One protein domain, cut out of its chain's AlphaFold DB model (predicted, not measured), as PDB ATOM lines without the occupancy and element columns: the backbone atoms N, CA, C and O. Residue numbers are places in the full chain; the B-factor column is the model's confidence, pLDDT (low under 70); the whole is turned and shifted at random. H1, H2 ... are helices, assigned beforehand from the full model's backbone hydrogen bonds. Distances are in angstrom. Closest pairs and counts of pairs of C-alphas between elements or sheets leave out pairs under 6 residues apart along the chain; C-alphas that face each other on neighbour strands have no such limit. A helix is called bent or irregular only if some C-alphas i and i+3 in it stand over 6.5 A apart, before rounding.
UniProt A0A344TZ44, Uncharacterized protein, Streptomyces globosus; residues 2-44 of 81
ATOM      1  N   SER A   2      19.920  21.144 -45.656       54.44
ATOM      2  CA  SER A   2      18.688  21.476 -46.411       54.44
ATOM      3  C   SER A   2      17.457  21.650 -45.511       54.44
ATOM      4  O   SER A   2      16.331  21.690 -45.989       54.44
ATOM      5  N   ALA A   3      17.655  21.797 -44.199       58.38
ATOM      6  CA  ALA A   3      16.563  21.886 -43.228       58.38
ATOM      7  C   ALA A   3      15.829  23.242 -43.221       58.38
ATOM      8  O   ALA A   3      14.876  23.413 -42.469       58.38
ATOM      9  N   ARG A   4      16.266  24.228 -44.020       77.31
ATOM     10  CA  ARG A   4      15.719  25.591 -43.944       77.31
ATOM     11  C   ARG A   4      14.368  25.757 -44.645       77.31
ATOM     12  O   ARG A   4      13.636  26.676 -44.297       77.31
ATOM     13  N   TYR A   5      14.012  24.870 -45.578       67.94
ATOM     14  CA  TYR A   5      12.744  24.951 -46.306       67.94
ATOM     15  C   TYR A   5      12.034  23.602 -46.340       67.94
ATOM     16  O   TYR A   5      12.643  22.562 -46.587       67.94
ATOM     17  N   ALA A   6      10.724  23.635 -46.090       73.00
ATOM     18  CA  ALA A   6       9.873  22.461 -46.193       73.00
ATOM     19  C   ALA A   6       9.900  21.895 -47.627       73.00
ATOM     20  O   ALA A   6      10.058  22.663 -48.583       73.00
ATOM     21  N   PRO A   7       9.699  20.575 -47.804       83.38
ATOM     22  CA  PRO A   7       9.675  19.953 -49.122       83.38
ATOM     23  C   PRO A   7       8.738  20.697 -50.080       83.38
ATOM     24  O   PRO A   7       7.570  20.931 -49.759       83.38
ATOM     25  N   TRP A   8       9.234  21.030 -51.277       79.00
ATOM     26  CA  TRP A   8       8.502  21.802 -52.294       79.00
ATOM     27  C   TRP A   8       7.098  21.248 -52.578       79.00
ATOM     28  O   TRP A   8       6.134  21.995 -52.736       79.00
ATOM     29  N   ARG A   9       6.950  19.920 -52.545       86.12
ATOM     30  CA  ARG A   9       5.673  19.223 -52.744       86.12
ATOM     31  C   ARG A   9       4.601  19.634 -51.727       86.12
ATOM     32  O   ARG A   9       3.430  19.747 -52.087       86.12
ATOM     33  N   THR A  10       4.987  19.903 -50.481       87.12
ATOM     34  CA  THR A  10       4.077  20.336 -49.410       87.12
ATOM     35  C   THR A  10       3.609  21.774 -49.630       87.12
ATOM     36  O   THR A  10       2.416  22.057 -49.506       87.12
ATOM     37  N   ILE A  11       4.528  22.665 -50.017       87.69
ATOM     38  CA  ILE A  11       4.228  24.071 -50.331       87.69
ATOM     39  C   ILE A  11       3.287  24.142 -51.533       87.69
ATOM     40  O   ILE A  11       2.231  24.772 -51.470       87.69
ATOM     41  N   TYR A  12       3.615  23.413 -52.597       88.25
ATOM     42  CA  TYR A  12       2.814  23.398 -53.810       88.25
ATOM     43  C   TYR A  12       1.412  22.807 -53.597       88.25
ATOM     44  O   TYR A  12       0.436  23.310 -54.149       88.25
ATOM     45  N   THR A  13       1.274  21.785 -52.748       93.12
ATOM     46  CA  THR A  13      -0.043  21.220 -52.405       93.12
ATOM     47  C   THR A  13      -0.922  22.235 -51.673       93.12
ATOM     48  O   THR A  13      -2.107  22.352 -51.986       93.12
ATOM     49  N   ARG A  14      -0.360  23.004 -50.728       92.44
ATOM     50  CA  ARG A  14      -1.095  24.092 -50.057       92.44
ATOM     51  C   ARG A  14      -1.489  25.190 -51.033       92.44
ATOM     52  O   ARG A  14      -2.643  25.604 -51.033       92.44
ATOM     53  N   PHE A  15      -0.562  25.594 -51.896       89.31
ATOM     54  CA  PHE A  15      -0.838  26.588 -52.925       89.31
ATOM     55  C   PHE A  15      -1.997  26.155 -53.831       89.31
ATOM     56  O   PHE A  15      -2.949  26.911 -54.005       89.31
ATOM     57  N   ARG A  16      -1.986  24.910 -54.334       92.75
ATOM     58  CA  ARG A  16      -3.097  24.392 -55.148       92.75
ATOM     59  C   ARG A  16      -4.436  24.427 -54.412       92.75
ATOM     60  O   ARG A  16      -5.433  24.785 -55.028       92.75
ATOM     61  N   ARG A  17      -4.473  24.073 -53.123       95.56
ATOM     62  CA  ARG A  17      -5.708  24.145 -52.321       95.56
ATOM     63  C   ARG A  17      -6.240  25.573 -52.247       95.56
ATOM     64  O   ARG A  17      -7.406  25.787 -52.529       95.56
ATOM     65  N   TRP A  18      -5.382  26.557 -51.984       93.31
ATOM     66  CA  TRP A  18      -5.797  27.964 -51.955       93.31
ATOM     67  C   TRP A  18      -6.290  28.494 -53.303       93.31
ATOM     68  O   TRP A  18      -7.209  29.312 -53.337       93.31
ATOM     69  N   VAL A  19      -5.707  28.027 -54.409       94.12
ATOM     70  CA  VAL A  19      -6.199  28.355 -55.754       94.12
ATOM     71  C   VAL A  19      -7.601  27.778 -55.970       94.12
ATOM     72  O   VAL A  19      -8.493  28.504 -56.404       94.12
ATOM     73  N   LEU A  20      -7.812  26.502 -55.632       96.00
ATOM     74  CA  LEU A  20      -9.109  25.829 -55.791       96.00
ATOM     75  C   LEU A  20     -10.193  26.429 -54.889       96.00
ATOM     76  O   LEU A  20     -11.309  26.669 -55.345       96.00
ATOM     77  N   ASP A  21      -9.837  26.761 -53.653       95.19
ATOM     78  CA  ASP A  21     -10.740  27.375 -52.677       95.19
ATOM     79  C   ASP A  21     -11.013  28.864 -52.978       95.19
ATOM     80  O   ASP A  21     -11.773  29.527 -52.262       95.19
ATOM     81  N   ARG A  22     -10.409  29.412 -54.049       92.81
ATOM     82  CA  ARG A  22     -10.458  30.832 -54.440       92.81
ATOM     83  C   ARG A  22     -10.077  31.776 -53.300       92.81
ATOM     84  O   ARG A  22     -10.585  32.895 -53.210       92.81
ATOM     85  N   THR A  23      -9.165  31.346 -52.434       91.62
ATOM     86  CA  THR A  23      -8.725  32.110 -51.262       91.62
ATOM     87  C   THR A  23      -8.225  33.496 -51.665       91.62
ATOM     88  O   THR A  23      -8.582  34.491 -51.041       91.62
ATOM     89  N   PHE A  24      -7.479  33.580 -52.767       86.19
ATOM     90  CA  PHE A  24      -6.950  34.842 -53.284       86.19
ATOM     91  C   PHE A  24      -8.039  35.798 -53.781       86.19
ATOM     92  O   PHE A  24      -7.884  37.006 -53.665       86.19
ATOM     93  N   THR A  25      -9.175  35.289 -54.260       89.94
ATOM     94  CA  THR A  25     -10.315  36.125 -54.670       89.94
ATOM     95  C   THR A  25     -11.009  36.776 -53.471       89.94
ATOM     96  O   THR A  25     -11.639  37.818 -53.616       89.94
ATOM     97  N   ARG A  26     -10.890  36.186 -52.274       87.62
ATOM     98  CA  ARG A  26     -11.521  36.696 -51.044       87.62
ATOM     99  C   ARG A  26     -10.671  37.740 -50.311       87.62
ATOM    100  O   ARG A  26     -11.203  38.450 -49.466       87.62
ATOM    101  N   MET A  27      -9.379  37.847 -50.627       86.38
ATOM    102  CA  MET A  27      -8.466  38.791 -49.968       86.38
ATOM    103  C   MET A  27      -8.764  40.269 -50.288       86.38
ATOM    104  O   MET A  27      -8.837  41.047 -49.339       86.38
ATOM    105  N   PRO A  28      -9.001  40.686 -51.552       87.06
ATOM    106  CA  PRO A  28      -9.248  42.095 -51.864       87.06
ATOM    107  C   PRO A  28     -10.498  42.675 -51.183       87.06
ATOM    108  O   PRO A  28     -10.392  43.754 -50.604       87.06
ATOM    109  N   PRO A  29     -11.654  41.977 -51.142       86.44
ATOM    110  CA  PRO A  29     -12.815  42.464 -50.395       86.44
ATOM    111  C   PRO A  29     -12.559  42.597 -48.888       86.44
ATOM    112  O   PRO A  29     -13.030  43.545 -48.265       86.44
ATOM    113  N   ALA A  30     -11.797  41.670 -48.296       85.06
ATOM    114  CA  ALA A  30     -11.454  41.727 -46.876       85.06
ATOM    115  C   ALA A  30     -10.527  42.910 -46.550       85.06
ATOM    116  O   ALA A  30     -10.673  43.523 -45.494       85.06
ATOM    117  N   GLN A  31      -9.604  43.249 -47.457       83.94
ATOM    118  CA  GLN A  31      -8.768  44.444 -47.330       83.94
ATOM    119  C   GLN A  31      -9.607  45.718 -47.476       83.94
ATOM    120  O   GLN A  31      -9.561  46.564 -46.592       83.94
ATOM    121  N   ALA A  32     -10.460  45.802 -48.502       85.62
ATOM    122  CA  ALA A  32     -11.343  46.950 -48.715       85.62
ATOM    123  C   ALA A  32     -12.259  47.229 -47.507       85.62
ATOM    124  O   ALA A  32     -12.503  48.381 -47.160       85.62
ATOM    125  N   MET A  33     -12.733  46.180 -46.825       86.12
ATOM    126  CA  MET A  33     -13.521  46.321 -45.596       86.12
ATOM    127  C   MET A  33     -12.707  46.908 -44.431       86.12
ATOM    128  O   MET A  33     -13.251  47.687 -43.653       86.12
ATOM    129  N   ARG A  34     -11.419  46.560 -44.308       86.25
ATOM    130  CA  ARG A  34     -10.514  47.126 -43.289       86.25
ATOM    131  C   ARG A  34     -10.139  48.570 -43.598       86.25
ATOM    132  O   ARG A  34     -10.138  49.404 -42.699       86.25
ATOM    133  N   ASP A  35      -9.893  48.868 -44.870       85.19
ATOM    134  CA  ASP A  35      -9.633  50.231 -45.326       85.19
ATOM    135  C   ASP A  35     -10.849  51.137 -45.043       85.19
ATOM    136  O   ASP A  35     -10.687  52.263 -44.581       85.19
ATOM    137  N   ALA A  36     -12.075  50.624 -45.220       86.75
ATOM    138  CA  ALA A  36     -13.316  51.361 -44.959       86.75
ATOM    139  C   ALA A  36     -13.557  51.714 -43.477       86.75
ATOM    140  O   ALA A  36     -14.254  52.689 -43.199       86.75
ATOM    141  N   ILE A  37     -12.996  50.954 -42.530       91.38
ATOM    142  CA  ILE A  37     -13.087  51.245 -41.086       91.38
ATOM    143  C   ILE A  37     -11.886  52.046 -40.562       91.38
ATOM    144  O   ILE A  37     -11.799  52.297 -39.365       91.38
ATOM    145  N   GLY A  38     -10.972  52.464 -41.446       84.50
ATOM    146  CA  GLY A  38      -9.781  53.229 -41.072       84.50
ATOM    147  C   GLY A  38      -8.634  52.391 -40.496       84.50
ATOM    148  O   GLY A  38      -7.605  52.957 -40.140       84.50
ATOM    149  N   ASP A  39      -8.765  51.060 -40.483       85.31
ATOM    150  CA  ASP A  39      -7.735  50.107 -40.034       85.31
ATOM    151  C   ASP A  39      -6.889  49.574 -41.213       85.31
ATOM    152  O   ASP A  39      -6.301  48.485 -41.170       85.31
ATOM    153  N   GLY A  40      -6.864  50.334 -42.309       79.56
ATOM    154  CA  GLY A  40      -6.123  50.018 -43.521       79.56
ATOM    155  C   GLY A  40      -4.618  50.161 -43.310       79.56
ATOM    156  O   GLY A  40      -4.093  51.257 -43.137       79.56
ATOM    157  N   TRP A  41      -3.905  49.040 -43.348       78.75
ATOM    158  CA  TRP A  41      -2.446  48.997 -43.416       78.75
ATOM    159  C   TRP A  41      -2.009  48.882 -44.880       78.75
ATOM    160  O   TRP A  41      -2.688  48.250 -45.690       78.75
ATOM    161  N   LEU A  42      -0.868  49.486 -45.227       81.81
ATOM    162  CA  LEU A  42      -0.323  49.434 -46.586       81.81
ATOM    163  C   LEU A  42       0.123  48.004 -46.921       81.81
ATOM    164  O   LEU A  42       1.115  47.512 -46.382       81.81
ATOM    165  N   VAL A  43      -0.594  47.350 -47.837       78.38
ATOM    166  CA  VAL A  43      -0.231  46.033 -48.376       78.38
ATOM    167  C   VAL A  43       0.396  46.214 -49.755       78.38
ATOM    168  O   VAL A  43      -0.257  46.689 -50.680       78.38
ATOM    169  N   SER A  44       1.662  45.819 -49.905       80.25
ATOM    170  CA  SER A  44       2.312  45.727 -51.216       80.25
ATOM    171  C   SER A  44       2.066  44.346 -51.822       80.25
ATOM    172  O   SER A  44       2.224  43.335 -51.137       80.25
TER     173      SER A  44
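What this domain is: This is residues 2 to 44 of the 81 residues of an uncharacterized protein of Streptomyces globosus (UniProt A0A344TZ44). Two helices, the longer H2 and the shorter H1, meet near their ends at a tight corner and make a wide, open V with little contact between its arms. A tail with no named element, residues 2 to 7, leads into the far end of H1, and another, residues 37 to 44, folds back from the far end of H2 into the open side of the V. The printed part has 43 residues with two named helices, H1 then H2, and no named strand; its class is all helix. It is extended and flat, with a radius of gyration of the C-alphas of 15.0 A and spans of 43 by 25 by 12 A.

Where its parts are: H2 covers residues 23 to 36 and is 20.8 A from first to last C-alpha, ending with C-alpha 36 at (-13.316, 51.361, -44.959). It is only just irregular: C-alphas 25 and 28 are 6.7 A apart. H1 covers residues 8 to 20 and is 18.4 A long, beginning with C-alpha 8 at (8.502, 21.802, -52.294).

How they stand to each other: H2 and H1 are close but not clearly touching, with 1 pair of C-alphas within 8 A. Their closest C-alphas, those of Trp 18 and Phe 24, are 7.1 A apart. They run the same way at a steep tilt of 67 degrees, and their centres are 21.2 A apart. In H1 every O i to N i+4 pair is within hydrogen-bond range; in H2 8 of 10 are.

The domain as a whole: The two C-alphas farthest apart, those of Ser 2 and Ile 37, are 43.9 A apart. The printed part has no cut, and the link from H1 to H2 is tight. Among the parts that stand free are residues 2 to 14, of which 8 to 14 belong to H1. The mean pLDDT of the printed part is 84.9; residues 2 to 3 and residue 5 are under 70.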